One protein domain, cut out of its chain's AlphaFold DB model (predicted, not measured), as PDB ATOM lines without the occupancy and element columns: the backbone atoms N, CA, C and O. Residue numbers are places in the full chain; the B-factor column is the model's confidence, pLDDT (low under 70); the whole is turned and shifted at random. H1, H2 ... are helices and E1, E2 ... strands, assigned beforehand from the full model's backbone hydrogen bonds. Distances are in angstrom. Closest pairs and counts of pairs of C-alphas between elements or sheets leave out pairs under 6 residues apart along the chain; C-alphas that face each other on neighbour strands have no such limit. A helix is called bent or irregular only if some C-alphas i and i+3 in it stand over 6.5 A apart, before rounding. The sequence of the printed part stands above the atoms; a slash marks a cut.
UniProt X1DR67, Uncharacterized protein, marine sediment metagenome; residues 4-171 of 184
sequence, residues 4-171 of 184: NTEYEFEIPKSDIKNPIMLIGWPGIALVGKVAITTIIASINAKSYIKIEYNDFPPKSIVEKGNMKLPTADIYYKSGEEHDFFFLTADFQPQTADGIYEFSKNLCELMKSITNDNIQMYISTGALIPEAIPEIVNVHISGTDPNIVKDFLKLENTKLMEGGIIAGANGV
ATOM      1  N   ASN A   4      10.513 -35.876  -8.433       95.94
ATOM      2  CA  ASN A   4      11.150 -35.544  -7.161       95.94
ATOM      3  C   ASN A   4      10.407 -36.224  -6.017       95.94
ATOM      4  O   ASN A   4       9.181 -36.193  -5.978       95.94
ATOM      5  N   THR A   5      11.154 -36.796  -5.076       97.19
ATOM      6  CA  THR A   5      10.606 -37.476  -3.898       97.19
ATOM      7  C   THR A   5      11.045 -36.768  -2.623       97.19
ATOM      8  O   THR A   5      12.244 -36.596  -2.403       97.19
ATOM      9  N   GLU A   6      10.095 -36.428  -1.764       97.56
ATOM     10  CA  GLU A   6      10.321 -35.877  -0.428       97.56
ATOM     11  C   GLU A   6       9.851 -36.896   0.616       97.56
ATOM     12  O   GLU A   6       8.700 -37.325   0.579       97.56
ATOM     13  N   TYR A   7      10.742 -37.318   1.517       97.62
ATOM     14  CA  TYR A   7      10.442 -38.303   2.561       97.62
ATOM     15  C   TYR A   7      10.026 -37.603   3.857       97.62
ATOM     16  O   TYR A   7      10.736 -36.729   4.345       97.62
ATOM     17  N   GLU A   8       8.924 -38.051   4.454       97.19
ATOM     18  CA  GLU A   8       8.444 -37.576   5.760       97.19
ATOM     19  C   GLU A   8       9.198 -38.239   6.924       97.19
ATOM     20  O   GLU A   8       9.377 -37.661   7.995       97.19
ATOM     21  N   PHE A   9       9.632 -39.487   6.729       96.56
ATOM     22  CA  PHE A   9      10.445 -40.246   7.678       96.56
ATOM     23  C   PHE A   9      11.205 -41.372   6.968       96.56
ATOM     24  O   PHE A   9      10.899 -41.723   5.831       96.56
ATOM     25  N   GLU A  10      12.184 -41.965   7.650       93.81
ATOM     26  CA  GLU A  10      12.927 -43.125   7.152       93.81
ATOM     27  C   GLU A  10      12.409 -44.431   7.766       93.81
ATOM     28  O   GLU A  10      12.000 -44.477   8.927       93.81
ATOM     29  N   ILE A  11      12.457 -45.509   6.979       94.25
ATOM     30  CA  ILE A  11      12.159 -46.874   7.421       94.25
ATOM     31  C   ILE A  11      13.378 -47.729   7.065       94.25
ATOM     32  O   ILE A  11      13.753 -47.767   5.886       94.25
ATOM     33  N   PRO A  12      14.018 -48.416   8.027       93.81
ATOM     34  CA  PRO A  12      15.075 -49.361   7.708       93.81
ATOM     35  C   PRO A  12      14.541 -50.449   6.777       93.81
ATOM     36  O   PRO A  12      13.525 -51.078   7.060       93.81
ATOM     37  N   LYS A  13      15.242 -50.715   5.672       92.44
ATOM     38  CA  LYS A  13      14.802 -51.726   4.691       92.44
ATOM     39  C   LYS A  13      14.637 -53.120   5.309       92.44
ATOM     40  O   LYS A  13      13.832 -53.903   4.826       92.44
ATOM     41  N   SER A  14      15.392 -53.417   6.371       92.75
ATOM     42  CA  SER A  14      15.305 -54.662   7.149       92.75
ATOM     43  C   SER A  14      13.972 -54.853   7.866       92.75
ATOM     44  O   SER A  14      13.632 -55.981   8.216       92.75
ATOM     45  N   ASP A  15      13.244 -53.765   8.102       94.19
ATOM     46  CA  ASP A  15      12.036 -53.769   8.919       94.19
ATOM     47  C   ASP A  15      10.777 -53.925   8.057       94.19
ATOM     48  O   ASP A  15       9.713 -54.204   8.603       94.19
ATOM     49  N   ILE A  16      10.910 -53.793   6.728       96.81
ATOM     50  CA  ILE A  16       9.814 -53.903   5.765       96.81
ATOM     51  C   ILE A  16       9.548 -55.378   5.442       96.81
ATOM     52  O   ILE A  16      10.387 -56.063   4.848       96.81
ATOM     53  N   LYS A  17       8.357 -55.868   5.785       96.00
ATOM     54  CA  LYS A  17       7.967 -57.279   5.653       96.00
ATOM     55  C   LYS A  17       6.953 -57.475   4.537       96.00
ATOM     56  O   LYS A  17       5.879 -56.886   4.565       96.00
ATOM     57  N   ASN A  18       7.283 -58.337   3.574       96.19
ATOM     58  CA  ASN A  18       6.388 -58.789   2.498       96.19
ATOM     59  C   ASN A  18       5.485 -57.676   1.916       96.19
ATOM     60  O   ASN A  18       4.260 -57.831   1.922       96.19
ATOM     61  N   PRO A  19       6.052 -56.543   1.461       96.69
ATOM     62  CA  PRO A  19       5.276 -55.344   1.196       96.69
ATOM     63  C   PRO A  19       4.272 -55.508   0.053       96.69
ATOM     64  O   PRO A  19       4.584 -56.084  -0.993       96.69
ATOM     65  N   ILE A  20       3.084 -54.938   0.241       95.75
ATOM     66  CA  ILE A  20       2.012 -54.845  -0.756       95.75
ATOM     67  C   ILE A  20       1.757 -53.370  -1.064       95.75
ATOM     68  O   ILE A  20       1.659 -52.546  -0.156       95.75
ATOM     69  N   MET A  21       1.634 -53.035  -2.347       95.69
ATOM     70  CA  MET A  21       1.369 -51.677  -2.815       95.69
ATOM     71  C   MET A  21      -0.072 -51.553  -3.312       95.69
ATOM     72  O   MET A  21      -0.470 -52.245  -4.245       95.69
ATOM     73  N   LEU A  22      -0.854 -50.664  -2.707       95.94
ATOM     74  CA  LEU A  22      -2.247 -50.385  -3.056       95.94
ATOM     75  C   LEU A  22      -2.337 -49.032  -3.771       95.94
ATOM     76  O   LEU A  22      -1.854 -48.031  -3.257       95.94
ATOM     77  N   ILE A  23      -2.955 -48.972  -4.945       95.75
ATOM     78  CA  ILE A  23      -2.935 -47.792  -5.817       95.75
ATOM     79  C   ILE A  23      -4.363 -47.343  -6.131       95.75
ATOM     80  O   ILE A  23      -5.216 -48.139  -6.535       95.75
ATOM     81  N   GLY A  24      -4.623 -46.048  -5.954       94.31
ATOM     82  CA  GLY A  24      -5.921 -45.425  -6.194       94.31
ATOM     83  C   GLY A  24      -5.765 -44.070  -6.857       94.31
ATOM     84  O   GLY A  24      -5.738 -43.035  -6.188       94.31
ATOM     85  N   TRP A  25      -5.694 -44.061  -8.186       94.75
ATOM     86  CA  TRP A  25      -5.644 -42.809  -8.933       94.75
ATOM     87  C   TRP A  25      -7.003 -42.099  -8.956       94.75
ATOM     88  O   TRP A  25      -8.057 -42.748  -8.995       94.75
ATOM     89  N   PRO A  26      -7.024 -40.754  -9.009       95.25
ATOM     90  CA  PRO A  26      -8.216 -40.024  -9.416       95.25
ATOM     91  C   PRO A  26      -8.627 -40.465 -10.829       95.25
ATOM     92  O   PRO A  26      -7.817 -40.483 -11.755       95.25
ATOM     93  N   GLY A  27      -9.895 -40.831 -10.988       91.31
ATOM     94  CA  GLY A  27     -10.460 -41.352 -12.232       91.31
ATOM     95  C   GLY A  27     -11.979 -41.200 -12.255       91.31
ATOM     96  O   GLY A  27     -12.525 -40.319 -11.587       91.31
ATOM     97  N   ILE A  28     -12.663 -42.066 -13.005       90.44
ATOM     98  CA  ILE A  28     -14.130 -42.071 -13.117       90.44
ATOM     99  C   ILE A  28     -14.756 -42.128 -11.717       90.44
ATOM    100  O   ILE A  28     -14.434 -43.012 -10.923       90.44
ATOM    101  N   ALA A  29     -15.596 -41.134 -11.412       90.38
ATOM    102  CA  ALA A  29     -16.282 -40.953 -10.128       90.38
ATOM    103  C   ALA A  29     -15.380 -41.053  -8.874       90.38
ATOM    104  O   ALA A  29     -15.875 -41.246  -7.768       90.38
ATOM    105  N   LEU A  30     -14.057 -40.897  -9.032       93.31
ATOM    106  CA  LEU A  30     -13.043 -41.043  -7.980       93.31
ATOM    107  C   LEU A  30     -13.058 -42.390  -7.242       93.31
ATOM    108  O   LEU A  30     -12.496 -42.475  -6.156       93.31
ATOM    109  N   VAL A  31     -13.635 -43.442  -7.821       91.25
ATOM    110  CA  VAL A  31     -13.873 -44.715  -7.123       91.25
ATOM    111  C   VAL A  31     -12.598 -45.306  -6.512       91.25
ATOM    112  O   VAL A  31     -12.550 -45.540  -5.305       91.25
ATOM    113  N   GLY A  32     -11.536 -45.472  -7.311       91.44
ATOM    114  CA  GLY A  32     -10.254 -46.000  -6.825       91.44
ATOM    115  C   GLY A  32      -9.602 -45.100  -5.770       91.44
ATOM    116  O   GLY A  32      -9.215 -45.561  -4.697       91.44
ATOM    117  N   LYS A  33      -9.565 -43.784  -6.023       95.50
ATOM    118  CA  LYS A  33      -9.059 -42.795  -5.057       95.50
ATOM    119  C   LYS A  33      -9.812 -42.850  -3.727       95.50
ATOM    120  O   LYS A  33      -9.180 -42.857  -2.674       95.50
ATOM    121  N   VAL A  34     -11.143 -42.889  -3.747       96.25
ATOM    122  CA  VAL A  34     -11.964 -42.960  -2.531       96.25
ATOM    123  C   VAL A  34     -11.705 -44.271  -1.800       96.25
ATOM    124  O   VAL A  34     -11.441 -44.231  -0.605       96.25
ATOM    125  N   ALA A  35     -11.665 -45.408  -2.500       95.19
ATOM    126  CA  ALA A  35     -11.358 -46.699  -1.884       95.19
ATOM    127  C   ALA A  35     -10.022 -46.667  -1.121       95.19
ATOM    128  O   ALA A  35      -9.977 -46.979   0.071       95.19
ATOM    129  N   ILE A  36      -8.945 -46.216  -1.769       96.88
ATOM    130  CA  ILE A  36      -7.616 -46.170  -1.148       96.88
ATOM    131  C   ILE A  36      -7.533 -45.127  -0.032       96.88
ATOM    132  O   ILE A  36      -7.036 -45.433   1.052       96.88
ATOM    133  N   THR A  37      -8.062 -43.918  -0.233       98.00
ATOM    134  CA  THR A  37      -8.041 -42.873   0.808       98.00
ATOM    135  C   THR A  37      -8.891 -43.237   2.026       98.00
ATOM    136  O   THR A  37      -8.491 -42.941   3.153       98.00
ATOM    137  N   THR A  38     -10.011 -43.945   1.845       98.12
ATOM    138  CA  THR A  38     -10.800 -44.496   2.955       98.12
ATOM    139  C   THR A  38     -10.017 -45.555   3.727       98.12
ATOM    140  O   THR A  38     -10.044 -45.527   4.959       98.12
ATOM    141  N   ILE A  39      -9.281 -46.449   3.056       97.94
ATOM    142  CA  ILE A  39      -8.435 -47.442   3.739       97.94
ATOM    143  C   ILE A  39      -7.327 -46.745   4.537       97.94
ATOM    144  O   ILE A  39      -7.195 -47.010   5.732       97.94
ATOM    145  N   ILE A  40      -6.592 -45.815   3.912       98.56
ATOM    146  CA  ILE A  40      -5.533 -45.013   4.552       98.56
ATOM    147  C   ILE A  40      -6.051 -44.375   5.846       98.56
ATOM    148  O   ILE A  40      -5.423 -44.520   6.898       98.56
ATOM    149  N   ALA A  41      -7.210 -43.709   5.780       98.38
ATOM    150  CA  ALA A  41      -7.820 -43.051   6.930       98.38
ATOM    151  C   ALA A  41      -8.260 -44.056   8.007       98.38
ATOM    152  O   ALA A  41      -7.999 -43.849   9.191       98.38
ATOM    153  N   SER A  42      -8.879 -45.170   7.606       98.31
ATOM    154  CA  SER A  42      -9.432 -46.174   8.529       98.31
ATOM    155  C   SER A  42      -8.357 -46.870   9.363       98.31
ATOM    156  O   SER A  42      -8.583 -47.179  10.532       98.31
ATOM    157  N   ILE A  43      -7.174 -47.098   8.786       97.50
ATOM    158  CA  ILE A  43      -6.059 -47.769   9.474       97.50
ATOM    159  C   ILE A  43      -5.002 -46.793  10.004       97.50
ATOM    160  O   ILE A  43      -3.994 -47.226  10.573       97.50
ATOM    161  N   ASN A  44      -5.218 -45.484   9.835       97.56
ATOM    162  CA  ASN A  44      -4.264 -44.425  10.163       97.56
ATOM    163  C   ASN A  44      -2.873 -44.692   9.556       97.56
ATOM    164  O   ASN A  44      -1.865 -44.717  10.272       97.56
ATOM    165  N   ALA A  45      -2.822 -44.968   8.250       98.38
ATOM    166  CA  ALA A  45      -1.558 -45.056   7.524       98.38
ATOM    167  C   ALA A  45      -0.889 -43.672   7.483       98.38
ATOM    168  O   ALA A  45      -1.558 -42.645   7.347       98.38
ATOM    169  N   LYS A  46       0.434 -43.630   7.643       98.44
ATOM    170  CA  LYS A  46       1.192 -42.375   7.754       98.44
ATOM    171  C   LYS A  46       1.660 -41.914   6.380       98.44
ATOM    172  O   LYS A  46       2.109 -42.747   5.602       98.44
ATOM    173  N   SER A  47       1.598 -40.609   6.109       98.19
ATOM    174  CA  SER A  47       2.250 -40.015   4.931       98.19
ATOM    175  C   SER A  47       3.738 -40.344   4.975       98.19
ATOM    176  O   SER A  47       4.360 -40.104   6.006       98.19
ATOM    177  N   TYR A  48       4.273 -40.934   3.912       98.50
ATOM    178  CA  TYR A  48       5.642 -41.441   3.866       98.50
ATOM    179  C   TYR A  48       6.486 -40.704   2.829       98.50
ATOM    180  O   TYR A  48       7.555 -40.207   3.174       98.50
ATOM    181  N   ILE A  49       6.009 -40.607   1.586       98.44
ATOM    182  CA  ILE A  49       6.707 -39.897   0.511       98.44
ATOM    183  C   ILE A  49       5.717 -39.018  -0.234       98.44
ATOM    184  O   ILE A  49       4.652 -39.485  -0.628       98.44
ATOM    185  N   LYS A  50       6.107 -37.781  -0.511       98.00
ATOM    186  CA  LYS A  50       5.454 -36.928  -1.497       98.00
ATOM    187  C   LYS A  50       6.244 -36.952  -2.802       98.00
ATOM    188  O   LYS A  50       7.471 -36.874  -2.796       98.00
ATOM    189  N   ILE A  51       5.536 -37.061  -3.919       98.06
ATOM    190  CA  ILE A  51       6.091 -37.126  -5.268       98.06
ATOM    191  C   ILE A  51       5.588 -35.931  -6.073       98.06
ATOM    192  O   ILE A  51       4.387 -35.788  -6.324       98.06
ATOM    193  N   GLU A  52       6.522 -35.102  -6.528       95.94
ATOM    194  CA  GLU A  52       6.266 -34.060  -7.518       95.94
ATOM    195  C   GLU A  52       6.638 -34.574  -8.907       95.94
ATOM    196  O   GLU A  52       7.720 -35.132  -9.114       95.94
ATOM    197  N   TYR A  53       5.740 -34.367  -9.869       96.06
ATOM    198  CA  TYR A  53       5.932 -34.832 -11.233       96.06
ATOM    199  C   TYR A  53       5.488 -33.788 -12.252       96.06
ATOM    200  O   TYR A  53       4.349 -33.322 -12.226       96.06
ATOM    201  N   ASN A  54       6.380 -33.432 -13.177       93.00
ATOM    202  CA  ASN A  54       6.140 -32.322 -14.111       93.00
ATOM    203  C   ASN A  54       5.090 -32.604 -15.199       93.00
ATOM    204  O   ASN A  54       4.706 -31.670 -15.897       93.00
ATOM    205  N   ASP A  55       4.644 -33.851 -15.362       96.00
ATOM    206  CA  ASP A  55       3.542 -34.190 -16.274       96.00
ATOM    207  C   ASP A  55       2.171 -34.161 -15.585       96.00
ATOM    208  O   ASP A  55       1.143 -34.395 -16.220       96.00
ATOM    209  N   PHE A  56       2.116 -33.868 -14.279       96.19
ATOM    210  CA  PHE A  56       0.842 -33.508 -13.672       96.19
ATOM    211  C   PHE A  56       0.310 -32.206 -14.278       96.19
ATOM    212  O   PHE A  56       1.084 -31.361 -14.735       96.19
ATOM    213  N   PRO A  57      -1.021 -32.004 -14.278       93.62
ATOM    214  CA  PRO A  57      -1.597 -30.803 -14.846       93.62
ATOM    215  C   PRO A  57      -0.995 -29.512 -14.290       93.62
ATOM    216  O   PRO A  57      -0.900 -29.393 -13.067       93.62
ATOM    217  N   PRO A  58      -0.665 -28.518 -15.146       91.81
ATOM    218  CA  PRO A  58      -0.022 -27.270 -14.739       91.81
ATOM    219  C   PRO A  58      -1.032 -26.327 -14.069       91.81
ATOM    220  O   PRO A  58      -1.382 -25.268 -14.588       91.81
ATOM    221  N   LYS A  59      -1.566 -26.749 -12.924       91.88
ATOM    222  CA  LYS A  59      -2.556 -26.023 -12.131       91.88
ATOM    223  C   LYS A  59      -2.305 -26.260 -10.649       91.88
ATOM    224  O   LYS A  59      -2.024 -27.380 -10.238       91.88
ATOM    225  N   SER A  60      -2.458 -25.216  -9.848       93.25
ATOM    226  CA  SER A  60      -2.350 -25.320  -8.395       93.25
ATOM    227  C   SER A  60      -3.662 -25.784  -7.772       93.25
ATOM    228  O   SER A  60      -4.750 -25.543  -8.301       93.25
ATOM    229  N   ILE A  61      -3.557 -26.405  -6.607       92.50
ATOM    230  CA  ILE A  61      -4.691 -26.772  -5.763       92.50
ATOM    231  C   ILE A  61      -4.776 -25.745  -4.650       92.50
ATOM    232  O   ILE A  61      -3.771 -25.443  -4.005       92.50
ATOM    233  N   VAL A  62      -5.973 -25.203  -4.444       93.38
ATOM    234  CA  VAL A  62      -6.248 -24.235  -3.385       93.38
ATOM    235  C   VAL A  62      -7.199 -24.868  -2.385       93.38
ATOM    236  O   VAL A  62      -8.337 -25.186  -2.725       93.38
ATOM    237  N   GLU A  63      -6.744 -25.020  -1.146       90.19
ATOM    238  CA  GLU A  63      -7.557 -25.544  -0.054       90.19
ATOM    239  C   GLU A  63      -7.384 -24.673   1.192       90.19
ATOM    240  O   GLU A  63      -6.271 -24.458   1.672       90.19
ATOM    241  N   LYS A  64      -8.499 -24.140   1.711       92.62
ATOM    242  CA  LYS A  64      -8.530 -23.263   2.901       92.62
ATOM    243  C   LYS A  64      -7.525 -22.096   2.824       92.62
ATOM    244  O   LYS A  64      -6.927 -21.720   3.824       92.62
ATOM    245  N   GLY A  65      -7.340 -21.532   1.628       93.19
ATOM    246  CA  GLY A  65      -6.421 -20.416   1.376       93.19
ATOM    247  C   GLY A  65      -4.957 -20.812   1.154       93.19
ATOM    248  O   GLY A  65      -4.162 -19.951   0.791       93.19
ATOM    249  N   ASN A  66      -4.602 -22.092   1.304       92.44
ATOM    250  CA  ASN A  66      -3.266 -22.594   0.993       92.44
ATOM    251  C   ASN A  66      -3.204 -23.067  -0.457       92.44
ATOM    252  O   ASN A  66      -4.078 -23.807  -0.908       92.44
ATOM    253  N   MET A  67      -2.158 -22.654  -1.166       94.00
ATOM    254  CA  MET A  67      -1.885 -23.071  -2.535       94.00
ATOM    255  C   MET A  67      -0.757 -24.103  -2.539       94.00
ATOM    256  O   MET A  67       0.299 -23.855  -1.962       94.00
ATOM    257  N   LYS A  68      -0.966 -25.236  -3.213       92.19
ATOM    258  CA  LYS A  68       0.057 -26.271  -3.421       92.19
ATOM    259  C   LYS A  68       0.087 -26.733  -4.875       92.19
ATOM    260  O   LYS A  68      -0.930 -26.656  -5.571       92.19
ATOM    261  N   LEU A  69       1.241 -27.214  -5.325       93.25
ATOM    262  CA  LEU A  69       1.329 -27.963  -6.577       93.25
ATOM    263  C   LEU A  69       0.683 -29.348  -6.402       93.25
ATOM    264  O   LEU A  69       0.622 -29.842  -5.272       93.25
ATOM    265  N   PRO A  70       0.175 -29.963  -7.483       95.56
ATOM    266  CA  PRO A  70      -0.341 -31.320  -7.421       95.56
ATOM    267  C   PRO A  70       0.760 -32.323  -7.108       95.56
ATOM    268  O   PRO A  70       1.849 -32.245  -7.678       95.56
ATOM    269  N   THR A  71       0.442 -33.295  -6.259       96.31
ATOM    270  CA  THR A  71       1.369 -34.375  -5.914       96.31
ATOM    271  C   THR A  71       0.721 -35.742  -6.047       96.31
ATOM    272  O   THR A  71      -0.508 -35.882  -6.090       96.31
ATOM    273  N   ALA A  72       1.573 -36.759  -6.140       97.56
ATOM    274  CA  ALA A  72       1.222 -38.111  -5.743       97.56
ATOM    275  C   ALA A  72       1.852 -38.385  -4.380       97.56
ATOM    276  O   ALA A  72       2.983 -37.987  -4.132       97.56
ATOM    277  N   ASP A  73       1.123 -39.049  -3.499       98.19
ATOM    278  CA  ASP A  73       1.534 -39.268  -2.121       98.19
ATOM    279  C   ASP A  73       1.537 -40.774  -1.841       98.19
ATOM    280  O   ASP A  73       0.560 -41.478  -2.125       98.19
ATOM    281  N   ILE A  74       2.648 -41.261  -1.291       98.69
ATOM    282  CA  ILE A  74       2.798 -42.615  -0.772       98.69
ATOM    283  C   ILE A  74       2.592 -42.583   0.737       98.69
ATOM    284  O   ILE A  74       3.249 -41.826   1.450       98.69
ATOM    285  N   TYR A  75       1.731 -43.465   1.230       98.81
ATOM    286  CA  TYR A  75       1.511 -43.710   2.650       98.81
ATOM    287  C   TYR A  75       2.063 -45.074   3.045       98.81
ATOM    288  O   TYR A  75       2.154 -45.974   2.212       98.81
ATOM    289  N   TYR A  76       2.381 -45.239   4.326       98.62
ATOM    290  CA  TYR A  76       2.907 -46.474   4.892       98.62
ATOM    291  C   TYR A  76       2.142 -46.909   6.143       98.62
ATOM    292  O   TYR A  76       1.811 -46.099   7.022       98.62
ATOM    293  N   LYS A  77       1.913 -48.217   6.255       98.12
ATOM    294  CA  LYS A  77       1.413 -48.874   7.460       98.12
ATOM    295  C   LYS A  77       2.118 -50.215   7.643       98.12
ATOM    296  O   LYS A  77       2.025 -51.074   6.776       98.12
ATOM    297  N   SER A  78       2.748 -50.409   8.798       97.44
ATOM    298  CA  SER A  78       3.266 -51.722   9.177       97.44
ATOM    299  C   SER A  78       2.132 -52.678   9.555       97.44
ATOM    300  O   SER A  78       1.184 -52.254  10.233       97.44
ATOM    301  N   GLY A  79       2.258 -53.950   9.195       95.00
ATOM    302  CA  GLY A  79       1.341 -55.019   9.600       95.00
ATOM    303  C   GLY A  79       2.058 -56.198  10.258       95.00
ATOM    304  O   GLY A  79       3.264 -56.172  10.495       95.00
ATOM    305  N   GLU A  80       1.290 -57.229  10.614       91.69
ATOM    306  CA  GLU A  80       1.845 -58.440  11.236       91.69
ATOM    307  C   GLU A  80       2.519 -59.348  10.197       91.69
ATOM    308  O   GLU A  80       3.674 -59.739  10.376       91.69
ATOM    309  N   GLU A  81       1.816 -59.639   9.097       93.88
ATOM    310  CA  GLU A  81       2.295 -60.512   8.012       93.88
ATOM    311  C   GLU A  81       2.843 -59.734   6.806       93.88
ATOM    312  O   GLU A  81       3.810 -60.161   6.166       93.88
ATOM    313  N   HIS A  82       2.227 -58.585   6.522       95.88
ATOM    314  CA  HIS A  82       2.514 -57.722   5.384       95.88
ATOM    315  C   HIS A  82       2.552 -56.266   5.825       95.88
ATOM    316  O   HIS A  82       1.675 -55.816   6.564       95.88
ATOM    317  N   ASP A  83       3.516 -55.524   5.301       97.81
ATOM    318  CA  ASP A  83       3.495 -54.072   5.330       97.81
ATOM    319  C   ASP A  83       2.810 -53.523   4.083       97.81
ATOM    320  O   ASP A  83       2.858 -54.108   2.999       97.81
ATOM    321  N   PHE A  84       2.169 -52.373   4.235       98.25
ATOM    322  CA  PHE A  84       1.351 -51.784   3.189       98.25
ATOM    323  C   PHE A  84       1.872 -50.411   2.808       98.25
ATOM    324  O   PHE A  84       2.038 -49.527   3.656       98.25
ATOM    325  N   PHE A  85       2.064 -50.236   1.508       98.31
ATOM    326  CA  PHE A  85       2.247 -48.945   0.875       98.31
ATOM    327  C   PHE A  85       0.977 -48.581   0.115       98.31
ATOM    328  O   PHE A  85       0.307 -49.450  -0.444       98.31
ATOM    329  N   PHE A  86       0.635 -47.298   0.094       98.44
ATOM    330  CA  PHE A  86      -0.555 -46.808  -0.594       98.44
ATOM    331  C   PHE A  86      -0.195 -45.615  -1.456       98.44
ATOM    332  O   PHE A  86       0.384 -44.677  -0.928       98.44
ATOM    333  N   LEU A  87      -0.586 -45.611  -2.725       98.06
ATOM    334  CA  LEU A  87      -0.452 -44.467  -3.617       98.06
ATOM    335  C   LEU A  87      -1.820 -43.878  -3.936       98.06
ATOM    336  O   LEU A  87      -2.731 -44.572  -4.390       98.06
ATOM    337  N   THR A  88      -1.932 -42.570  -3.771       98.00
ATOM    338  CA  THR A  88      -3.007 -41.752  -4.338       98.00
ATOM    339  C   THR A  88      -2.388 -40.468  -4.873       98.00
ATOM    340  O   THR A  88      -1.245 -40.146  -4.568       98.00
ATOM    341  N   ALA A  89      -3.131 -39.711  -5.670       96.94
ATOM    342  CA  ALA A  89      -2.650 -38.444  -6.194       96.94
ATOM    343  C   ALA A  89      -3.763 -37.416  -6.334       96.94
ATOM    344  O   ALA A  89      -4.962 -37.727  -6.289       96.94
ATOM    345  N   ASP A  90      -3.362 -36.172  -6.546       96.12
ATOM    346  CA  ASP A  90      -4.266 -35.098  -6.925       96.12
ATOM    347  C   ASP A  90      -4.767 -35.261  -8.374       96.12
ATOM    348  O   ASP A  90      -5.961 -35.084  -8.628       96.12
ATOM    349  N   PHE A  91      -3.894 -35.687  -9.299       95.44
ATOM    350  CA  PHE A  91      -4.206 -35.992 -10.706       95.44
ATOM    351  C   PHE A  91      -3.396 -37.192 -11.209       95.44
ATOM    352  O   PHE A  91      -2.356 -37.504 -10.646       95.44
ATOM    353  N   GLN A  92      -3.846 -37.831 -12.292       95.06
ATOM    354  CA  GLN A  92      -2.973 -38.688 -13.107       95.06
ATOM    355  C   GLN A  92      -2.029 -37.822 -13.964       95.06
ATOM    356  O   GLN A  92      -2.367 -36.659 -14.231       95.06
ATOM    357  N   PRO A  93      -0.887 -38.367 -14.431       95.50
ATOM    358  CA  PRO A  93      -0.106 -37.743 -15.498       95.50
ATOM    359  C   PRO A  93      -0.967 -37.469 -16.743       95.50
ATOM    360  O   PRO A  93      -1.937 -38.184 -17.010       95.50
ATOM    361  N   GLN A  94      -0.650 -36.407 -17.481       94.31
ATOM    362  CA  GLN A  94      -1.441 -35.947 -18.626       94.31
ATOM    363  C   GLN A  94      -1.148 -36.698 -19.922       94.31
ATOM    364  O   GLN A  94      -2.036 -36.828 -20.768       94.31
ATOM    365  N   THR A  95       0.091 -37.142 -20.109       95.12
ATOM    366  CA  THR A  95       0.563 -37.730 -21.362       95.12
ATOM    367  C   THR A  95       0.797 -39.227 -21.211       95.12
ATOM    368  O   THR A  95       1.066 -39.730 -20.122       95.12
ATOM    369  N   ALA A  96       0.703 -39.970 -22.319       92.00
ATOM    370  CA  ALA A  96       1.003 -41.401 -22.312       92.00
ATOM    371  C   ALA A  96       2.447 -41.661 -21.852       92.00
ATOM    372  O   ALA A  96       2.666 -42.488 -20.969       92.00
ATOM    373  N   ASP A  97       3.409 -40.903 -22.388       94.06
ATOM    374  CA  ASP A  97       4.813 -40.961 -21.967       94.06
ATOM    375  C   ASP A  97       4.955 -40.646 -20.477       94.06
ATOM    376  O   ASP A  97       5.663 -41.353 -19.764       94.06
ATOM    377  N   GLY A  98       4.219 -39.645 -19.989       95.19
ATOM    378  CA  GLY A  98       4.189 -39.281 -18.582       95.19
ATOM    379  C   GLY A  98       3.684 -40.402 -17.680       95.19
ATOM    380  O   GLY A  98       4.277 -40.633 -16.628       95.19
ATOM    381  N   ILE A  99       2.647 -41.136 -18.095       93.62
ATOM    382  CA  ILE A  99       2.130 -42.307 -17.371       93.62
ATOM    383  C   ILE A  99       3.179 -43.428 -17.323       93.62
ATOM    384  O   ILE A  99       3.453 -43.961 -16.246       93.62
ATOM    385  N   TYR A 100       3.786 -43.781 -18.461       91.81
ATOM    386  CA  TYR A 100       4.810 -44.833 -18.508       91.81
ATOM    387  C   TYR A 100       6.061 -44.460 -17.706       91.81
ATOM    388  O   TYR A 100       6.609 -45.298 -16.989       91.81
ATOM    389  N   GLU A 101       6.510 -43.208 -17.800       94.25
ATOM    390  CA  GLU A 101       7.662 -42.722 -17.045       94.25
ATOM    391  C   GLU A 101       7.362 -42.684 -15.537       94.25
ATOM    392  O   GLU A 101       8.184 -43.165 -14.754       94.25
ATOM    393  N   PHE A 102       6.181 -42.213 -15.116       95.25
ATOM    394  CA  PHE A 102       5.783 -42.242 -13.706       95.25
ATOM    395  C   PHE A 102       5.765 -43.675 -13.172       95.25
ATOM    396  O   PHE A 102       6.367 -43.954 -12.138       95.25
ATOM    397  N   SER A 103       5.137 -44.598 -13.906       92.44
ATOM    398  CA  SER A 103       5.075 -46.016 -13.544       92.44
ATOM    399  C   SER A 103       6.466 -46.628 -13.368       92.44
ATOM    400  O   SER A 103       6.724 -47.315 -12.375       92.44
ATOM    401  N   LYS A 104       7.377 -46.356 -14.307       92.38
ATOM    402  CA  LYS A 104       8.759 -46.832 -14.237       92.38
ATOM    403  C   LYS A 104       9.469 -46.282 -12.999       92.38
ATOM    404  O   LYS A 104      10.041 -47.059 -12.237       92.38
ATOM    405  N   ASN A 105       9.402 -44.969 -12.784       95.12
ATOM    406  CA  ASN A 105      10.066 -44.309 -11.662       95.12
ATOM    407  C   ASN A 105       9.487 -44.764 -10.313       95.12
ATOM    408  O   ASN A 105      10.240 -44.977  -9.367       95.12
ATOM    409  N   LEU A 106       8.172 -44.991 -10.233       94.94
ATOM    410  CA  LEU A 106       7.520 -45.579  -9.066       94.94
ATOM    411  C   LEU A 106       8.054 -46.987  -8.782       94.94
ATOM    412  O   LEU A 106       8.408 -47.285  -7.644       94.94
ATOM    413  N   CYS A 107       8.155 -47.848  -9.799       93.06
ATOM    414  CA  CYS A 107       8.698 -49.197  -9.627       93.06
ATOM    415  C   CYS A 107      10.160 -49.166  -9.154       93.06
ATOM    416  O   CYS A 107      10.533 -49.930  -8.266       93.06
ATOM    417  N   GLU A 108      10.988 -48.281  -9.717       94.25
ATOM    418  CA  GLU A 108      12.389 -48.105  -9.312       94.25
ATOM    419  C   GLU A 108      12.511 -47.575  -7.874       94.25
ATOM    420  O   GLU A 108      13.300 -48.101  -7.080       94.25
ATOM    421  N   LEU A 109      11.684 -46.591  -7.511       95.81
ATOM    422  CA  LEU A 109      11.584 -46.050  -6.156       95.81
ATOM    423  C   LEU A 109      11.213 -47.152  -5.159       95.81
ATOM    424  O   LEU A 109      11.916 -47.377  -4.172       95.81
ATOM    425  N   MET A 110      10.142 -47.884  -5.447       94.94
ATOM    426  CA  MET A 110       9.645 -48.931  -4.569       94.94
ATOM    427  C   MET A 110      10.609 -50.113  -4.464       94.94
ATOM    428  O   MET A 110      10.806 -50.646  -3.371       94.94
ATOM    429  N   LYS A 111      11.286 -50.484  -5.555       93.75
ATOM    430  CA  LYS A 111      12.381 -51.463  -5.537       93.75
ATOM    431  C   LYS A 111      13.511 -51.023  -4.609       93.75
ATOM    432  O   LYS A 111      14.014 -51.837  -3.837       93.75
ATOM    433  N   SER A 112      13.890 -49.746  -4.651       94.62
ATOM    434  CA  SER A 112      14.907 -49.196  -3.754       94.62
ATOM    435  C   SER A 112      14.470 -49.273  -2.289       94.62
ATOM    436  O   SER A 112      15.247 -49.739  -1.455       94.62
ATOM    437  N   ILE A 113      13.234 -48.879  -1.976       95.81
ATOM    438  CA  ILE A 113      12.689 -48.866  -0.607       95.81
ATOM    439  C   ILE A 113      12.569 -50.283  -0.041       95.81
ATOM    440  O   ILE A 113      12.969 -50.536   1.091       95.81
ATOM    441  N   THR A 114      12.066 -51.221  -0.842       95.31
ATOM    442  CA  THR A 114      11.671 -52.567  -0.389       95.31
ATOM    443  C   THR A 114      12.707 -53.655  -0.662       95.31
ATOM    444  O   THR A 114      12.441 -54.824  -0.405       95.31
ATOM    445  N   ASN A 115      13.878 -53.298  -1.199       93.50
ATOM    446  CA  ASN A 115      14.898 -54.250  -1.654       93.50
ATOM    447  C   ASN A 115      14.361 -55.252  -2.698       93.50
ATOM    448  O   ASN A 115      14.634 -56.447  -2.624       93.50
ATOM    449  N   ASP A 116      13.589 -54.742  -3.664       91.62
ATOM    450  CA  ASP A 116      12.953 -55.520  -4.742       91.62
ATOM    451  C   ASP A 116      12.003 -56.630  -4.251       91.62
ATOM    452  O   ASP A 116      11.834 -57.647  -4.918       91.62
ATOM    453  N   ASN A 117      11.399 -56.453  -3.069       92.94
ATOM    454  CA  ASN A 117      10.599 -57.484  -2.401       92.94
ATOM    455  C   ASN A 117       9.097 -57.157  -2.343       92.94
ATOM    456  O   ASN A 117       8.393 -57.636  -1.454       92.94
ATOM    457  N   ILE A 118       8.573 -56.324  -3.246       93.25
ATOM    458  CA  ILE A 118       7.116 -56.144  -3.329       93.25
ATOM    459  C   ILE A 118       6.470 -57.433  -3.808       93.25
ATOM    460  O   ILE A 118       6.820 -57.963  -4.858       93.25
ATOM    461  N   GLN A 119       5.503 -57.903  -3.029       92.75
ATOM    462  CA  GLN A 119       4.774 -59.132  -3.315       92.75
ATOM    463  C   GLN A 119       3.689 -58.898  -4.363       92.75
ATOM    464  O   GLN A 119       3.403 -59.775  -5.173       92.75
ATOM    465  N   MET A 120       3.068 -57.715  -4.341       90.00
ATOM    466  CA  MET A 120       1.924 -57.410  -5.189       90.00
ATOM    467  C   MET A 120       1.684 -55.902  -5.301       90.00
ATOM    468  O   MET A 120       1.754 -55.180  -4.303       90.00
ATOM    469  N   TYR A 121       1.334 -55.455  -6.507       91.12
ATOM    470  CA  TYR A 121       0.703 -54.160  -6.754       91.12
ATOM    471  C   TYR A 121      -0.787 -54.390  -7.007       91.12
ATOM    472  O   TYR A 121      -1.130 -55.220  -7.844       91.12
ATOM    473  N   ILE A 122      -1.666 -53.679  -6.299       92.44
ATOM    474  CA  ILE A 122      -3.117 -53.702  -6.512       92.44
ATOM    475  C   ILE A 122      -3.562 -52.314  -6.951       92.44
ATOM    476  O   ILE A 122      -3.594 -51.394  -6.137       92.44
ATOM    477  N   SER A 123      -3.945 -52.167  -8.217       91.69
ATOM    478  CA  SER A 123      -4.525 -50.918  -8.724       91.69
ATOM    479  C   SER A 123      -6.050 -50.965  -8.766       91.69
ATOM    480  O   SER A 123      -6.629 -51.989  -9.139       91.69
ATOM    481  N   THR A 124      -6.690 -49.857  -8.382       90.88
ATOM    482  CA  THR A 124      -8.148 -49.714  -8.248       90.88
ATOM    483  C   THR A 124      -8.703 -48.613  -9.163       90.88
ATOM    484  O   THR A 124      -8.102 -47.554  -9.341       90.88
ATOM    485  N   GLY A 125      -9.880 -48.838  -9.752       89.50
ATOM    486  CA  GLY A 125     -10.527 -47.925 -10.710       89.50
ATOM    487  C   GLY A 125     -12.040 -48.152 -10.790       89.50
ATOM    488  O   GLY A 125     -12.564 -48.869  -9.952       89.50
ATOM    489  N   ALA A 126     -12.725 -47.567 -11.785       88.00
ATOM    490  CA  ALA A 126     -14.171 -47.751 -12.022       88.00
ATOM    491  C   ALA A 126     -14.458 -48.368 -13.408       88.00
ATOM    492  O   ALA A 126     -13.693 -48.118 -14.345       88.00
ATOM    493  N   LEU A 127     -15.539 -49.151 -13.544       85.88
ATOM    494  CA  LEU A 127     -16.042 -49.684 -14.825       85.88
ATOM    495  C   LEU A 127     -17.437 -49.159 -14.967       85.88
ATOM    496  O   LEU A 127     -18.274 -49.423 -14.122       85.88
ATOM    497  N   ILE A 128     -17.696 -48.491 -16.071       82.69
ATOM    498  CA  ILE A 128     -19.042 -48.046 -16.368       82.69
ATOM    499  C   ILE A 128     -19.786 -49.257 -16.941       82.69
ATOM    500  O   ILE A 128     -19.415 -49.710 -18.030       82.69
ATOM    501  N   PRO A 129     -20.789 -49.816 -16.240       79.56
ATOM    502  CA  PRO A 129     -21.565 -50.915 -16.787       79.56
ATOM    503  C   PRO A 129     -22.509 -50.394 -17.880       79.56
ATOM    504  O   PRO A 129     -22.929 -49.238 -17.866       79.56
ATOM    505  N   GLU A 130     -22.883 -51.259 -18.825       79.94
ATOM    506  CA  GLU A 130     -23.851 -50.906 -19.877       79.94
ATOM    507  C   GLU A 130     -25.260 -50.651 -19.316       79.94
ATOM    508  O   GLU A 130     -26.024 -49.856 -19.864       79.94
ATOM    509  N   ALA A 131     -25.600 -51.313 -18.209       82.75
ATOM    510  CA  ALA A 131     -26.856 -51.164 -17.491       82.75
ATOM    511  C   ALA A 131     -26.611 -51.235 -15.981       82.75
ATOM    512  O   ALA A 131     -25.641 -51.845 -15.534       82.75
ATOM    513  N   ILE A 132     -27.509 -50.638 -15.194       80.44
ATOM    514  CA  ILE A 132     -27.440 -50.692 -13.730       80.44
ATOM    515  C   ILE A 132     -27.633 -52.152 -13.296       80.44
ATOM    516  O   ILE A 132     -28.704 -52.712 -13.552       80.44
ATOM    517  N   PRO A 133     -26.627 -52.788 -12.673       80.94
ATOM    518  CA  PRO A 133     -26.749 -54.175 -12.259       80.94
ATOM    519  C   PRO A 133     -27.604 -54.288 -10.992       80.94
ATOM    520  O   PRO A 133     -27.603 -53.397 -10.144       80.94
ATOM    521  N   GLU A 134     -28.296 -55.417 -10.825       82.19
ATOM    522  CA  GLU A 134     -29.000 -55.730  -9.570       82.19
ATOM    523  C   GLU A 134     -28.023 -55.971  -8.408       82.19
ATOM    524  O   GLU A 134     -28.319 -55.640  -7.262       82.19
ATOM    525  N   ILE A 135     -26.844 -56.528  -8.713       83.19
ATOM    526  CA  ILE A 135     -25.760 -56.797  -7.763       83.19
ATOM    527  C   ILE A 135     -24.498 -56.089  -8.250       83.19
ATOM    528  O   ILE A 135     -24.012 -56.350  -9.354       83.19
ATOM    529  N   VAL A 136     -23.940 -55.226  -7.404       82.75
ATOM    530  CA  VAL A 136     -22.662 -54.561  -7.667       82.75
ATOM    531  C   VAL A 136     -21.531 -55.557  -7.434       82.75
ATOM    532  O   VAL A 136     -21.406 -56.102  -6.339       82.75
ATOM    533  N   ASN A 137     -20.718 -55.797  -8.462       87.06
ATOM    534  CA  ASN A 137     -19.569 -56.694  -8.388       87.06
ATOM    535  C   ASN A 137     -18.262 -55.918  -8.544       87.06
ATOM    536  O   ASN A 137     -18.157 -55.024  -9.374       87.06
ATOM    537  N   VAL A 138     -17.235 -56.335  -7.811       90.06
ATOM    538  CA  VAL A 138     -15.845 -55.938  -8.031       90.06
ATOM    539  C   VAL A 138     -15.272 -56.816  -9.139       90.06
ATOM    540  O   VAL A 138     -15.258 -58.043  -9.051       90.06
ATOM    541  N   HIS A 139     -14.792 -56.188 -10.200       90.31
ATOM    542  CA  HIS A 139     -14.280 -56.884 -11.368       90.31
ATOM    543  C   HIS A 139     -12.758 -57.028 -11.274       90.31
ATOM    544  O   HIS A 139     -12.011 -56.053 -11.166       90.31
ATOM    545  N   ILE A 140     -12.298 -58.272 -11.327       91.62
ATOM    546  CA  ILE A 140     -10.913 -58.660 -11.089       91.62
ATOM    547  C   ILE A 140     -10.240 -58.951 -12.424       91.62
ATOM    548  O   ILE A 140     -10.776 -59.683 -13.256       91.62
ATOM    549  N   SER A 141      -9.040 -58.413 -12.612       88.62
ATOM    550  CA  SER A 141      -8.154 -58.761 -13.719       88.62
ATOM    551  C   SER A 141      -6.712 -58.826 -13.244       88.62
ATOM    552  O   SER A 141      -6.328 -58.249 -12.224       88.62
ATOM    553  N   GLY A 142      -5.889 -59.535 -14.003       86.88
ATOM    554  CA  GLY A 142      -4.484 -59.610 -13.687       86.88
ATOM    555  C   GLY A 142      -3.680 -60.479 -14.647       86.88
ATOM    556  O   GLY A 142      -4.208 -61.368 -15.296       86.88
ATOM    557  N   THR A 143      -2.376 -60.236 -14.711       86.06
ATOM    558  CA  THR A 143      -1.361 -61.041 -15.402       86.06
ATOM    559  C   THR A 143      -0.817 -62.269 -14.600       86.06
ATOM    560  O   THR A 143       0.045 -62.961 -15.135       86.06
ATOM    561  N   ASP A 144      -1.274 -62.572 -13.366       87.12
ATOM    562  CA  ASP A 144      -1.024 -63.824 -12.607       87.12
ATOM    563  C   ASP A 144      -2.376 -64.515 -12.359       87.12
ATOM    564  O   ASP A 144      -3.163 -64.074 -11.514       87.12
ATOM    565  N   PRO A 145      -2.669 -65.602 -13.089       86.69
ATOM    566  CA  PRO A 145      -3.940 -66.305 -12.975       86.69
ATOM    567  C   PRO A 145      -4.218 -66.927 -11.601       86.69
ATOM    568  O   PRO A 145      -5.384 -67.148 -11.278       86.69
ATOM    569  N   ASN A 146      -3.198 -67.262 -10.806       89.56
ATOM    570  CA  ASN A 146      -3.399 -67.865  -9.487       89.56
ATOM    571  C   ASN A 146      -3.858 -66.814  -8.477       89.56
ATOM    572  O   ASN A 146      -4.858 -67.035  -7.800       89.56
ATOM    573  N   ILE A 147      -3.216 -65.641  -8.474       87.31
ATOM    574  CA  ILE A 147      -3.643 -64.501  -7.650       87.31
ATOM    575  C   ILE A 147      -5.073 -64.094  -8.026       87.31
ATOM    576  O   ILE A 147      -5.928 -63.954  -7.156       87.31
ATOM    577  N   VAL A 148      -5.378 -63.994  -9.327       88.88
ATOM    578  CA  VAL A 148      -6.742 -63.684  -9.798       88.88
ATOM    579  C   VAL A 148      -7.762 -64.692  -9.260       88.88
ATOM    580  O   VAL A 148      -8.809 -64.289  -8.757       88.88
ATOM    581  N   LYS A 149      -7.464 -65.998  -9.310       91.88
ATOM    582  CA  LYS A 149      -8.347 -67.034  -8.748       91.88
ATOM    583  C   LYS A 149      -8.567 -66.875  -7.249       91.88
ATOM    584  O   LYS A 149      -9.662 -67.180  -6.787       91.88
ATOM    585  N   ASP A 150      -7.561 -66.438  -6.500       91.88
ATOM    586  CA  ASP A 150      -7.699 -66.211  -5.063       91.88
ATOM    587  C   ASP A 150      -8.614 -65.019  -4.764       91.88
ATOM    588  O   ASP A 150      -9.515 -65.151  -3.935       91.88
ATOM    589  N   PHE A 151      -8.487 -63.911  -5.501       90.75
ATOM    590  CA  PHE A 151      -9.414 -62.775  -5.386       90.75
ATOM    591  C   PHE A 151     -10.852 -63.138  -5.771       90.75
ATOM    592  O   PHE A 151     -11.787 -62.672  -5.126       90.75
ATOM    593  N   LEU A 152     -11.041 -64.009  -6.767       93.06
ATOM    594  CA  LEU A 152     -12.367 -64.469  -7.202       93.06
ATOM    595  C   LEU A 152     -13.098 -65.360  -6.181       93.06
ATOM    596  O   LEU A 152     -14.264 -65.690  -6.383       93.06
ATOM    597  N   LYS A 153     -12.435 -65.774  -5.093       95.75
ATOM    598  CA  LYS A 153     -13.089 -66.480  -3.976       95.75
ATOM    599  C   LYS A 153     -13.833 -65.527  -3.036       95.75
ATOM    600  O   LYS A 153     -14.598 -65.999  -2.199       95.75
ATOM    601  N   LEU A 154     -13.587 -64.219  -3.135       93.25
ATOM    602  CA  LEU A 154     -14.246 -63.207  -2.311       93.25
ATOM    603  C   LEU A 154     -15.682 -62.965  -2.790       93.25
ATOM    604  O   LEU A 154     -15.995 -63.093  -3.976       93.25
ATOM    605  N   GLU A 155     -16.557 -62.571  -1.866       92.88
ATOM    606  CA  GLU A 155     -17.945 -62.239  -2.187       92.88
ATOM    607  C   GLU A 155     -18.038 -61.069  -3.175       92.88
ATOM    608  O   GLU A 155     -17.248 -60.126  -3.120       92.88
ATOM    609  N   ASN A 156     -19.037 -61.123  -4.062       91.06
ATOM    610  CA  ASN A 156     -19.314 -60.086  -5.060       91.06
ATOM    611  C   ASN A 156     -18.106 -59.748  -5.947       91.06
ATOM    612  O   ASN A 156     -17.910 -58.592  -6.323       91.06
ATOM    613  N   THR A 157     -17.283 -60.744  -6.282       91.75
ATOM    614  CA  THR A 157     -16.201 -60.597  -7.257       91.75
ATOM    615  C   THR A 157     -16.516 -61.324  -8.560       91.75
ATOM    616  O   THR A 157     -17.164 -62.370  -8.579       91.75
ATOM    617  N   LYS A 158     -16.061 -60.758  -9.680       91.44
ATOM    618  CA  LYS A 158     -16.250 -61.331 -11.018       91.44
ATOM    619  C   LYS A 158     -15.002 -61.146 -11.870       91.44
ATOM    620  O   LYS A 158     -14.336 -60.123 -11.776       91.44
ATOM    621  N   LEU A 159     -14.692 -62.108 -12.735       91.69
ATOM    622  CA  LEU A 159     -13.600 -61.959 -13.696       91.69
ATOM    623  C   LEU A 159     -13.955 -60.888 -14.742       91.69
ATOM    624  O   LEU A 159     -15.055 -60.882 -15.301       91.69
ATOM    625  N   MET A 160     -13.019 -59.985 -15.026       89.25
ATOM    626  CA  MET A 160     -13.096 -59.099 -16.185       89.25
ATOM    627  C   MET A 160     -12.612 -59.859 -17.427       89.25
ATOM    628  O   MET A 160     -11.419 -59.924 -17.704       89.25
ATOM    629  N   GLU A 161     -13.556 -60.448 -18.163       85.19
ATOM    630  CA  GLU A 161     -13.298 -61.286 -19.353       85.19
ATOM    631  C   GLU A 161     -12.688 -60.510 -20.535       85.19
ATOM    632  O   GLU A 161     -12.020 -61.077 -21.395       85.19
ATOM    633  N   GLY A 162     -12.927 -59.199 -20.600       84.75
ATOM    634  CA  GLY A 162     -12.435 -58.337 -21.666       84.75
ATOM    635  C   GLY A 162     -12.712 -56.864 -21.388       84.75
ATOM    636  O   GLY A 162     -13.463 -56.517 -20.476       84.75
ATOM    637  N   GLY A 163     -12.083 -55.992 -22.175       85.62
ATOM    638  CA  GLY A 163     -12.189 -54.539 -22.047       85.62
ATOM    639  C   GLY A 163     -10.823 -53.861 -22.051       85.62
ATOM    640  O   GLY A 163      -9.812 -54.472 -22.393       85.62
ATOM    641  N   ILE A 164     -10.805 -52.580 -21.691       85.56
ATOM    642  CA  ILE A 164      -9.595 -51.755 -21.650       85.56
ATOM    643  C   ILE A 164      -9.551 -51.041 -20.303       85.56
ATOM    644  O   ILE A 164     -10.496 -50.342 -19.940       85.56
ATOM    645  N   ILE A 165      -8.436 -51.182 -19.585       86.88
ATOM    646  CA  ILE A 165      -8.125 -50.358 -18.416       86.88
ATOM    647  C   ILE A 165      -7.223 -49.225 -18.903       86.88
ATOM    648  O   ILE A 165      -6.079 -49.456 -19.284       86.88
ATOM    649  N   ALA A 166      -7.761 -48.009 -18.951       87.25
ATOM    650  CA  ALA A 166      -7.042 -46.833 -19.431       87.25
ATOM    651  C   ALA A 166      -6.377 -46.050 -18.286       87.25
ATOM    652  O   ALA A 166      -6.806 -46.111 -17.131       87.25
ATOM    653  N   GLY A 167      -5.366 -45.250 -18.635       89.75
ATOM    654  CA  GLY A 167      -4.658 -44.380 -17.696       89.75
ATOM    655  C   GLY A 167      -3.640 -45.120 -16.825       89.75
ATOM    656  O   GLY A 167      -3.292 -46.272 -17.087       89.75
ATOM    657  N   ALA A 168      -3.182 -44.459 -15.761       89.38
ATOM    658  CA  ALA A 168      -2.179 -44.989 -14.835       89.38
ATOM    659  C   ALA A 168      -2.612 -46.311 -14.175       89.38
ATOM    660  O   ALA A 168      -1.798 -47.218 -14.010       89.38
ATOM    661  N   ASN A 169      -3.918 -46.482 -13.930       82.88
ATOM    662  CA  ASN A 169      -4.488 -47.716 -13.379       82.88
ATOM    663  C   ASN A 169      -4.217 -48.970 -14.233       82.88
ATOM    664  O   ASN A 169      -4.233 -50.077 -13.702       82.88
ATOM    665  N   GLY A 170      -4.007 -48.809 -15.545       80.75
ATOM    666  CA  GLY A 170      -3.728 -49.916 -16.466       80.75
ATOM    667  C   GLY A 170      -2.244 -50.138 -16.761       80.75
ATOM    668  O   GLY A 170      -1.898 -51.156 -17.357       80.75
ATOM    669  N   VAL A 171      -1.373 -49.198 -16.380       80.94
ATOM    670  CA  VAL A 171       0.042 -49.174 -16.793       80.94
ATOM    671  C   VAL A 171       1.003 -49.455 -15.638       80.94
ATOM    672  O   VAL A 171       2.096 -49.957 -15.880       80.94
TER     673      VAL A 171
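Overview. This is residues 4 to 171 of the 184 residues of an uncharacterized protein of marine sediment metagenome (UniProt X1DR67). A strongly twisted sheet of six strands has helix H1 over one face and helix H2 on the other, and a small lobe of E9, H3 and E10 sits beyond the sheet's edge strand E8. Residues 62 to 67, in the little hairpin of E4 and E5, stick out, as do residues 129 to 134 before the lobe. The printed part has 168 residues, with ten named strands and four named helices in the order E1 E2 H1 E3 E4 E5 E6 E7 H2 E8 E9 H3 E10 H4, class mixed. The large sheet runs E1 E3 E6 E7 E2 E8 and is mixed; the whole is compact, with a radius of gyration of the C-alphas of 16.6 A and spans of 43 by 39 by 31 A.

Arrangement. Start at edge strand E1, residues 4 to 7, antiparallel to E3, residues 46 to 53; N 6 and O 50, 2.9 A, are within hydrogen-bond range, as are the pairs named next. E3 is antiparallel to E6, residues 72 to 77, with N 51 and O 72 at 2.7 A. E6 and E7, residues 84 to 89, form a hairpin, with N 75 and O 86 at 2.8 A. E7 is parallel to E2, residues 20 to 24, with N 22 and O 85 at 2.8 A, and E2 to E8, residues 120 to 124, with N 23 and O 122 at 2.8 A. H1, residues 28 to 43, is on the sheet at a height of 8.0 A; its closest C-alphas to E2 are Lys 33 and Gly 24, 4.2 A. H2, residues 96 to 114, is on the opposite face. H4, residues 168 to 171, only grazes the sheet and touches H2 at residues 99 to 103 alone, closest C-alphas Ala 168 and Ile 99, 5.7 A. E2, H1, E3 and E7, H2, E8 are split strand-helix-strand units, other strands lying between their two parallel strands, with right-handed crossovers. E9, residues 138 to 141, H3, residues 145 to 151, and E10, residues 157 to 159, form a right-handed strand-helix-strand unit on parallel neighbours, with N 140 and O 158 at 2.8 A. E4, residues 61 to 63, and E5, residues 66 to 68, have N 61 and O 68 at 2.8 A. Every O i to N i+4 pair is within range in H2 and H3, 10 of 12 in H1; H4 is too short for one.

Along the chain. Find C-alpha 4 at (11.150, -35.544, -7.161), where E1 begins. H1, 24.7 A long, is irregular, with C-alphas 29 and 32 8.5 A apart. E3 measures 21.0 A and H2 26.8 A. H4 ends at C-alpha 171, (0.042, -49.174, -16.793).

Size, cuts and confidence. The C-alphas of Ser 14 and Ala 131, 49.0 A, are the farthest apart. The printed part has no cut; the links E1 to E2 and E8 to E9 are long. Mean pLDDT of the printed part is 92.9, and no printed residue is under 70.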